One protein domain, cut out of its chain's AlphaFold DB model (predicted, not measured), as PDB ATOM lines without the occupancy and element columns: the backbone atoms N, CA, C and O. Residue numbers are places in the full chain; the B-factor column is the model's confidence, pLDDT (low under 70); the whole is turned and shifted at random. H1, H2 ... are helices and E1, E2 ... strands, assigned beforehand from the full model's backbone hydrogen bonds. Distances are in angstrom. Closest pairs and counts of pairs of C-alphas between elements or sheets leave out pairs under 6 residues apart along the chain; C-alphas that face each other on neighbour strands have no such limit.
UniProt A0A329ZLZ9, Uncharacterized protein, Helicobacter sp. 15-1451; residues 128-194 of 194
ATOM      1  N   LYS A 128      95.766 -31.535  45.589       93.06
ATOM      2  CA  LYS A 128      95.630 -32.911  46.080       93.06
ATOM      3  C   LYS A 128      95.660 -33.893  44.895       93.06
ATOM      4  O   LYS A 128      94.790 -33.785  44.031       93.06
ATOM      5  N   PRO A 129      96.582 -34.872  44.867       93.56
ATOM      6  CA  PRO A 129      96.580 -35.934  43.871       93.56
ATOM      7  C   PRO A 129      95.288 -36.750  43.927       93.56
ATOM      8  O   PRO A 129      94.838 -37.150  45.002       93.56
ATOM      9  N   GLU A 130      94.721 -37.039  42.757       92.81
ATOM     10  CA  GLU A 130      93.481 -37.811  42.603       92.81
ATOM     11  C   GLU A 130      93.587 -39.219  43.219       92.81
ATOM     12  O   GLU A 130      92.654 -39.700  43.860       92.81
ATOM     13  N   ASN A 131      94.752 -39.862  43.082       94.50
ATOM     14  CA  ASN A 131      95.012 -41.204  43.593       94.50
ATOM     15  C   ASN A 131      96.135 -41.197  44.646       94.50
ATOM     16  O   ASN A 131      97.321 -41.113  44.312       94.50
ATOM     17  N   MET A 132      95.751 -41.345  45.920       95.12
ATOM     18  CA  MET A 132      96.679 -41.430  47.056       95.12
ATOM     19  C   MET A 132      97.673 -42.590  46.909       95.12
ATOM     20  O   MET A 132      98.851 -42.420  47.197       95.12
ATOM     21  N   ILE A 133      97.225 -43.765  46.456       96.06
ATOM     22  CA  ILE A 133      98.065 -44.971  46.384       96.06
ATOM     23  C   ILE A 133      99.174 -44.787  45.344       96.06
ATOM     24  O   ILE A 133     100.333 -45.091  45.624       96.06
ATOM     25  N   THR A 134      98.836 -44.261  44.164       96.88
ATOM     26  CA  THR A 134      99.821 -43.967  43.112       96.88
ATOM     27  C   THR A 134     100.812 -42.900  43.569       96.88
ATOM     28  O   THR A 134     102.015 -43.093  43.429       96.88
ATOM     29  N   TYR A 135     100.333 -41.807  44.174       96.44
ATOM     30  CA  TYR A 135     101.212 -40.750  44.679       96.44
ATOM     31  C   TYR A 135     102.174 -41.263  45.762       96.44
ATOM     32  O   TYR A 135     103.384 -41.101  45.620       96.44
ATOM     33  N   LEU A 136     101.662 -41.943  46.796       97.31
ATOM     34  CA  LEU A 136     102.472 -42.454  47.909       97.31
ATOM     35  C   LEU A 136     103.531 -43.469  47.462       97.31
ATOM     36  O   LEU A 136     104.636 -43.453  47.995       97.31
ATOM     37  N   LYS A 137     103.226 -44.317  46.470       96.69
ATOM     38  CA  LYS A 137     104.221 -45.208  45.852       96.69
ATOM     39  C   LYS A 137     105.309 -44.428  45.115       96.69
ATOM     40  O   LYS A 137     106.485 -44.726  45.290       96.69
ATOM     41  N   ASN A 138     104.931 -43.422  44.325       97.25
ATOM     42  CA  ASN A 138     105.878 -42.635  43.533       97.25
ATOM     43  C   ASN A 138     106.860 -41.830  44.400       97.25
ATOM     44  O   ASN A 138     107.994 -41.616  43.983       97.25
ATOM     45  N   ILE A 139     106.447 -41.396  45.596       96.19
ATOM     46  CA  ILE A 139     107.321 -40.682  46.541       96.19
ATOM     47  C   ILE A 139     108.035 -41.598  47.549       96.19
ATOM     48  O   ILE A 139     108.790 -41.101  48.382       96.19
ATOM     49  N   GLN A 140     107.799 -42.915  47.517       96.38
ATOM     50  CA  GLN A 140     108.206 -43.827  48.593       96.38
ATOM     51  C   GLN A 140     109.722 -43.827  48.850       96.38
ATOM     52  O   GLN A 140     110.141 -43.819  50.005       96.38
ATOM     53  N   SER A 141     110.537 -43.778  47.792       95.50
ATOM     54  CA  SER A 141     112.007 -43.686  47.866       95.50
ATOM     55  C   SER A 141     112.517 -42.420  48.562       95.50
ATOM     56  O   SER A 141     113.666 -42.365  48.986       95.50
ATOM     57  N   ASN A 142     111.669 -41.395  48.667       97.06
ATOM     58  CA  ASN A 142     112.024 -40.067  49.161       97.06
ATOM     59  C   ASN A 142     111.580 -39.872  50.624       97.06
ATOM     60  O   ASN A 142     111.728 -38.777  51.173       97.06
ATOM     61  N   ILE A 143     111.013 -40.913  51.249       96.81
ATOM     62  CA  ILE A 143     110.581 -40.927  52.647       96.81
ATOM     63  C   ILE A 143     111.653 -41.610  53.504       96.81
ATOM     64  O   ILE A 143     111.947 -42.788  53.323       96.81
ATOM     65  N   SER A 144     112.201 -40.890  54.484       95.94
ATOM     66  CA  SER A 144     113.126 -41.450  55.482       95.94
ATOM     67  C   SER A 144     112.368 -41.804  56.765       95.94
ATOM     68  O   SER A 144     111.789 -40.919  57.396       95.94
ATOM     69  N   LEU A 145     112.359 -43.076  57.175       95.50
ATOM     70  CA  LEU A 145     111.751 -43.496  58.445       95.50
ATOM     71  C   LEU A 145     112.659 -43.156  59.639       95.50
ATOM     72  O   LEU A 145     113.862 -43.400  59.615       95.50
ATOM     73  N   HIS A 146     112.060 -42.634  60.709       94.31
ATOM     74  CA  HIS A 146     112.743 -42.221  61.934       94.31
ATOM     75  C   HIS A 146     111.921 -42.653  63.164       94.31
ATOM     76  O   HIS A 146     111.293 -41.842  63.850       94.31
ATOM     77  N   GLY A 147     111.897 -43.965  63.426       91.19
ATOM     78  CA  GLY A 147     111.236 -44.572  64.588       91.19
ATOM     79  C   GLY A 147     109.709 -44.436  64.565       91.19
ATOM     80  O   GLY A 147     109.019 -45.205  63.899       91.19
ATOM     81  N   ASN A 148     109.183 -43.466  65.318       94.88
ATOM     82  CA  ASN A 148     107.759 -43.109  65.375       94.88
ATOM     83  C   ASN A 148     107.383 -41.927  64.455       94.88
ATOM     84  O   ASN A 148     106.240 -41.471  64.488       94.88
ATOM     85  N   SER A 149     108.334 -41.438  63.657       97.56
ATOM     86  CA  SER A 149     108.188 -40.324  62.715       97.56
ATOM     87  C   SER A 149     108.732 -40.697  61.332       97.56
ATOM     88  O   SER A 149     109.413 -41.715  61.177       97.56
ATOM     89  N   PHE A 150     108.461 -39.880  60.318       97.81
ATOM     90  CA  PHE A 150     109.158 -39.948  59.032       97.81
ATOM     91  C   PHE A 150     109.462 -38.552  58.492       97.81
ATOM     92  O   PHE A 150     108.794 -37.587  58.856       97.81
ATOM     93  N   ARG A 151     110.459 -38.443  57.611       97.94
ATOM     94  CA  ARG A 151     110.818 -37.200  56.918       97.94
ATOM     95  C   ARG A 151     110.501 -37.296  55.428       97.94
ATOM     96  O   ARG A 151     110.848 -38.292  54.797       97.94
ATOM     97  N   TYR A 152     109.901 -36.248  54.873       97.69
ATOM     98  CA  TYR A 152     109.642 -36.065  53.441       97.69
ATOM     99  C   TYR A 152     109.770 -34.575  53.087       97.69
ATOM    100  O   TYR A 152     109.328 -33.738  53.866       97.69
ATOM    101  N   GLU A 153     110.419 -34.227  51.966       95.38
ATOM    102  CA  GLU A 153     110.708 -32.825  51.572       95.38
ATOM    103  C   GLU A 153     111.288 -31.958  52.726       95.38
ATOM    104  O   GLU A 153     110.960 -30.789  52.892       95.38
ATOM    105  N   ASN A 154     112.167 -32.551  53.547       94.56
ATOM    106  CA  ASN A 154     112.746 -31.993  54.785       94.56
ATOM    107  C   ASN A 154     111.766 -31.706  55.946       94.56
ATOM    108  O   ASN A 154     112.215 -31.334  57.029       94.56
ATOM    109  N   ILE A 155     110.467 -31.954  55.777       96.31
ATOM    110  CA  ILE A 155     109.452 -31.866  56.833       96.31
ATOM    111  C   ILE A 155     109.385 -33.202  57.587       96.31
ATOM    112  O   ILE A 155     109.370 -34.268  56.970       96.31
ATOM    113  N   TYR A 156     109.339 -33.148  58.920       97.75
ATOM    114  CA  TYR A 156     109.069 -34.307  59.776       97.75
ATOM    115  C   TYR A 156     107.567 -34.434  60.054       97.75
ATOM    116  O   TYR A 156     106.907 -33.442  60.351       97.75
ATOM    117  N   TYR A 157     107.058 -35.662  59.984       98.50
ATOM    118  CA  TYR A 157     105.655 -36.014  60.182       98.50
ATOM    119  C   TYR A 157     105.500 -37.126  61.229       98.50
ATOM    120  O   TYR A 157     106.269 -38.093  61.255       98.50
ATOM    121  N   TYR A 158     104.461 -37.008  62.052       98.44
ATOM    122  CA  TYR A 158     104.123 -37.887  63.168       98.44
ATOM    123  C   TYR A 158     102.724 -38.508  63.004       98.44
ATOM    124  O   TYR A 158     101.964 -38.208  62.080       98.44
ATOM    125  N   ALA A 159     102.354 -39.416  63.911       98.06
ATOM    126  CA  ALA A 159     101.005 -39.974  63.933       98.06
ATOM    127  C   ALA A 159      99.961 -38.901  64.300       98.06
ATOM    128  O   ALA A 159     100.128 -38.162  65.266       98.06
ATOM    129  N   ASN A 160      98.841 -38.898  63.575       97.62
ATOM    130  CA  ASN A 160      97.773 -37.890  63.525       97.62
ATOM    131  C   ASN A 160      98.044 -36.629  62.690       97.62
ATOM    132  O   ASN A 160      97.074 -35.918  62.416       97.62
ATOM    133  N   ASP A 161      99.267 -36.395  62.205       98.25
ATOM    134  CA  ASP A 161      99.542 -35.272  61.302       98.25
ATOM    135  C   ASP A 161      98.831 -35.416  59.951       98.25
ATOM    136  O   ASP A 161      98.402 -36.502  59.537       98.25
ATOM    137  N   LYS A 162      98.718 -34.290  59.240       97.00
ATOM    138  CA  LYS A 162      98.075 -34.208  57.928       97.00
ATOM    139  C   LYS A 162      99.122 -34.088  56.819       97.00
ATOM    140  O   LYS A 162      99.555 -32.989  56.471       97.00
ATOM    141  N   PHE A 163      99.522 -35.228  56.266       97.31
ATOM    142  CA  PHE A 163     100.529 -35.324  55.215       97.31
ATOM    143  C   PHE A 163     100.122 -34.518  53.974       97.31
ATOM    144  O   PHE A 163      98.986 -34.640  53.497       97.31
ATOM    145  N   GLU A 164     101.034 -33.656  53.508       94.00
ATOM    146  CA  GLU A 164     100.831 -32.675  52.425       94.00
ATOM    147  C   GLU A 164      99.543 -31.821  52.575       94.00
ATOM    148  O   GLU A 164      99.005 -31.279  51.613       94.00
ATOM    149  N   GLY A 165      98.997 -31.705  53.793       94.25
ATOM    150  CA  GLY A 165      97.734 -31.012  54.054       94.25
ATOM    151  C   GLY A 165      96.467 -31.759  53.604       94.25
ATOM    152  O   GLY A 165      95.368 -31.210  53.752       94.25
ATOM    153  N   TRP A 166      96.557 -33.004  53.117       95.00
ATOM    154  CA  TRP A 166      95.409 -33.760  52.585       95.00
ATOM    155  C   TRP A 166      95.038 -34.999  53.398       95.00
ATOM    156  O   TRP A 166      93.874 -35.125  53.781       95.00
ATOM    157  N   TRP A 167      95.995 -35.886  53.674       97.38
ATOM    158  CA  TRP A 167      95.733 -37.217  54.234       97.38
ATOM    159  C   TRP A 167      96.165 -37.311  55.693       97.38
ATOM    160  O   TRP A 167      97.238 -36.832  56.048       97.38
ATOM    161  N   LYS A 168      95.362 -37.949  56.549       98.25
ATOM    162  CA  LYS A 168      95.750 -38.170  57.949       98.25
ATOM    163  C   LYS A 168      96.728 -39.341  58.036       98.25
ATOM    164  O   LYS A 168      96.486 -40.389  57.443       98.25
ATOM    165  N   ILE A 169      97.792 -39.206  58.816       98.62
ATOM    166  CA  ILE A 169      98.659 -40.325  59.195       98.62
ATOM    167  C   ILE A 169      98.028 -41.030  60.404       98.62
ATOM    168  O   ILE A 169      97.829 -40.421  61.452       98.62
ATOM    169  N   GLU A 170      97.685 -42.311  60.278       98.31
ATOM    170  CA  GLU A 170      97.070 -43.096  61.363       98.31
ATOM    171  C   GLU A 170      98.108 -43.821  62.223       98.31
ATOM    172  O   GLU A 170      97.925 -43.954  63.430       98.31
ATOM    173  N   LYS A 171      99.193 -44.314  61.612       98.00
ATOM    174  CA  LYS A 171     100.252 -45.059  62.306       98.00
ATOM    175  C   LYS A 171     101.567 -44.985  61.535       98.00
ATOM    176  O   LYS A 171     101.559 -45.094  60.313       98.00
ATOM    177  N   ILE A 172     102.679 -44.874  62.253       98.25
ATOM    178  CA  ILE A 172     104.045 -44.999  61.725       98.25
ATOM    179  C   ILE A 172     104.701 -46.195  62.424       98.25
ATOM    180  O   ILE A 172     104.468 -46.428  63.611       98.25
ATOM    181  N   THR A 173     105.472 -46.984  61.679       95.75
ATOM    182  CA  THR A 173     106.276 -48.115  62.166       95.75
ATOM    183  C   THR A 173     107.535 -48.257  61.299       95.75
ATOM    184  O   THR A 173     107.529 -47.749  60.176       95.75
ATOM    185  N   PRO A 174     108.562 -49.016  61.730       93.00
ATOM    186  CA  PRO A 174     109.736 -49.308  60.900       93.00
ATOM    187  C   PRO A 174     109.444 -50.025  59.568       93.00
ATOM    188  O   PRO A 174     110.283 -50.001  58.680       93.00
ATOM    189  N   LEU A 175     108.272 -50.661  59.416       93.88
ATOM    190  CA  LEU A 175     107.915 -51.466  58.235       93.88
ATOM    191  C   LEU A 175     106.812 -50.839  57.365       93.88
ATOM    192  O   LEU A 175     106.614 -51.244  56.220       93.88
ATOM    193  N   PHE A 176     106.034 -49.892  57.897       96.69
ATOM    194  CA  PHE A 176     104.986 -49.198  57.146       96.69
ATOM    195  C   PHE A 176     104.524 -47.889  57.796       96.69
ATOM    196  O   PHE A 176     104.498 -47.754  59.023       96.69
ATOM    197  N   ILE A 177     104.024 -46.981  56.955       98.38
ATOM    198  CA  ILE A 177     103.190 -45.842  57.357       98.38
ATOM    199  C   ILE A 177     101.756 -46.107  56.882       98.38
ATOM    200  O   ILE A 177     101.538 -46.495  55.733       98.38
ATOM    201  N   ARG A 178     100.761 -45.899  57.751       98.44
ATOM    202  CA  ARG A 178      99.340 -45.922  57.384       98.44
ATOM    203  C   ARG A 178      98.830 -44.504  57.156       98.44
ATOM    204  O   ARG A 178      98.793 -43.709  58.093       98.44
ATOM    205  N   PHE A 179      98.370 -44.236  55.942       98.50
ATOM    206  CA  PHE A 179      97.699 -43.000  55.546       98.50
ATOM    207  C   PHE A 179      96.192 -43.229  55.402       98.50
ATOM    208  O   PHE A 179      95.758 -44.324  55.041       98.50
ATOM    209  N   LYS A 180      95.398 -42.190  55.657       97.75
ATOM    210  CA  LYS A 180      93.935 -42.186  55.610       97.75
ATOM    211  C   LYS A 180      93.433 -41.055  54.726       97.75
ATOM    212  O   LYS A 180      93.710 -39.880  54.979       97.75
ATOM    213  N   ASP A 181      92.627 -41.427  53.740       95.06
ATOM    214  CA  ASP A 181      91.703 -40.528  53.052       95.06
ATOM    215  C   ASP A 181      90.279 -40.757  53.585       95.06
ATOM    216  O   ASP A 181      90.040 -41.716  54.322       95.06
ATOM    217  N   ALA A 182      89.321 -39.907  53.211       91.81
ATOM    218  CA  ALA A 182      87.956 -39.929  53.754       91.81
ATOM    219  C   ALA A 182      87.318 -41.335  53.764       91.81
ATOM    220  O   ALA A 182      86.750 -41.755  54.772       91.81
ATOM    221  N   ASN A 183      87.489 -42.089  52.673       91.31
ATOM    222  CA  ASN A 183      86.793 -43.360  52.454       91.31
ATOM    223  C   ASN A 183      87.656 -44.612  52.718       91.31
ATOM    224  O   ASN A 183      87.107 -45.704  52.821       91.31
ATOM    225  N   TYR A 184      88.988 -44.502  52.813       94.56
ATOM    226  CA  TYR A 184      89.883 -45.669  52.900       94.56
ATOM    227  C   TYR A 184      91.237 -45.354  53.551       94.56
ATOM    228  O   TYR A 184      91.710 -44.219  53.522       94.56
ATOM    229  N   SER A 185      91.867 -46.382  54.129       97.25
ATOM    230  CA  SER A 185      93.251 -46.329  54.622       97.25
ATOM    231  C   SER A 185      94.177 -47.121  53.695       97.25
ATOM    232  O   SER A 185      93.771 -48.136  53.131       97.25
ATOM    233  N   TYR A 186      95.436 -46.704  53.575       98.00
ATOM    234  CA  TYR A 186      96.479 -47.396  52.816       98.00
ATOM    235  C   TYR A 186      97.747 -47.559  53.662       98.00
ATOM    236  O   TYR A 186      98.173 -46.613  54.321       98.00
ATOM    237  N   ASN A 187      98.357 -48.748  53.641       98.00
ATOM    238  CA  ASN A 187      99.648 -49.000  54.289       98.00
ATOM    239  C   ASN A 187     100.756 -48.927  53.228       98.00
ATOM    240  O   ASN A 187     100.899 -49.856  52.430       98.00
ATOM    241  N   LEU A 188     101.545 -47.854  53.235       97.56
ATOM    242  CA  LEU A 188     102.775 -47.752  52.454       97.56
ATOM    243  C   LEU A 188     103.851 -48.581  53.168       97.56
ATOM    244  O   LEU A 188     104.287 -48.203  54.255       97.56
ATOM    245  N   ARG A 189     104.203 -49.744  52.607       96.00
ATOM    246  CA  ARG A 189     105.159 -50.699  53.192       96.00
ATOM    247  C   ARG A 189     106.573 -50.430  52.699       96.00
ATOM    248  O   ARG A 189     106.784 -50.369  51.492       96.00
ATOM    249  N   PHE A 190     107.521 -50.385  53.621       92.81
ATOM    250  CA  PHE A 190     108.949 -50.316  53.344       92.81
ATOM    251  C   PHE A 190     109.537 -51.718  53.524       92.81
ATOM    252  O   PHE A 190     109.210 -52.407  54.491       92.81
ATOM    253  N   VAL A 191     110.366 -52.152  52.575       85.00
ATOM    254  CA  VAL A 191     111.280 -53.276  52.801       85.00
ATOM    255  C   VAL A 191     112.472 -52.751  53.591       85.00
ATOM    256  O   VAL A 191     112.943 -51.647  53.319       85.00
ATOM    257  N   GLY A 192     112.917 -53.511  54.588       66.56
ATOM    258  CA  GLY A 192     114.205 -53.261  55.220       66.56
ATOM    259  C   GLY A 192     115.316 -53.768  54.309       66.56
ATOM    260  O   GLY A 192     115.225 -54.882  53.798       66.56
ATOM    261  N   GLU A 193     116.343 -52.951  54.119       57.47
ATOM    262  CA  GLU A 193     117.693 -53.463  53.895       57.47
ATOM    263  C   GLU A 193     118.279 -53.679  55.301       57.47
ATOM    264  O   GLU A 193     118.232 -52.758  56.124       57.47
ATOM    265  N   GLU A 194     118.697 -54.914  55.601       43.69
ATOM    266  CA  GLU A 194     119.291 -55.335  56.886       43.69
ATOM    267  C   GLU A 194     120.821 -55.180  56.882       43.69
ATOM    268  O   GLU A 194     121.438 -55.495  55.837       43.69
TER     269      GLU A 194
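Overview. This is residues 128 to 194 of the 194 residues of an uncharacterized protein of Helicobacter sp. 15-1451 (UniProt A0A329ZLZ9). What is the main picture? Two small antiparallel sheets, E1 E2 E3 and E4 E5 E6, come together where E2 nears E4, and the short helix H1 packs on the second sheet, mostly at E6. What else makes it up? The printed part has 67 residues with one named helix followed by six named strands; each sheet is a meander, each strand the antiparallel neighbour of the one before, in the order E1 - E2 - E3 and E4 - E5 - E6. The class is mixed, helices and strands, though only 33 residues, under half, are in named elements. How large is it? It is compact, with a radius of gyration of the C-alphas of 11.1 A, but elongated in outline, with spans of 34 by 20 by 20 A.

Arrangement. Where is the helix? H1, residues 132 to 138, is on the sheet of E4, residues 167 to 172, E5, residues 176 to 180, and E6, residues 185 to 189, at a height over the sheet of 8.2 A. Its closest C-alphas to E6 are those of Leu 136 and Leu 188, 7.0 A apart, and every O i to N i+4 pair in H1 is within hydrogen-bond range. How is the first sheet paired? E1, residues 144 to 146, and E2, residues 149 to 152, form a hairpin with N 146 and O 149 2.8 A apart; E2 and E3, residues 155 to 157, form another, with N 157 and O 150 2.8 A apart. H1 is not on this sheet. How is the second sheet paired, and how near is the first? In the hairpin of E4 and E5, N 170 and O 178 are 2.8 A apart, and in that of E5 and E6, N 188 and O 177 are 2.8 A apart. The closest C-alphas of E2 and E4 are those of Ser 149 and Ile 172, 6.3 A apart, while E1 and E4 are apart.

Along the chain. Where does the first element begin? H1 begins at C-alpha 132, (96.679, -41.430, 47.056), and is 9.9 A long. How long are the strands? E1 and E3 are each 6.5 A long, E2 10.3 A, E4 13.6 A, E5 13.2 A and E6 12.8 A. Where does the last one end? E6 ends at C-alpha 189, (105.159, -50.699, 53.192).

Size, cuts and confidence. How far does it reach? The two C-alphas farthest apart, those of Ala 182 and Glu 194, are 35.1 A apart. Is it continuous? The printed part has no cut; the link from E3 to E4, with 9 residues, is short, and the other links are tight. Within that link, residues 162 to 163 pair with residues 167 to 168 of E4, antiparallel. Where is confidence low? The mean pLDDT of the printed part is 94.2, and residues 192 to 194 are under 70.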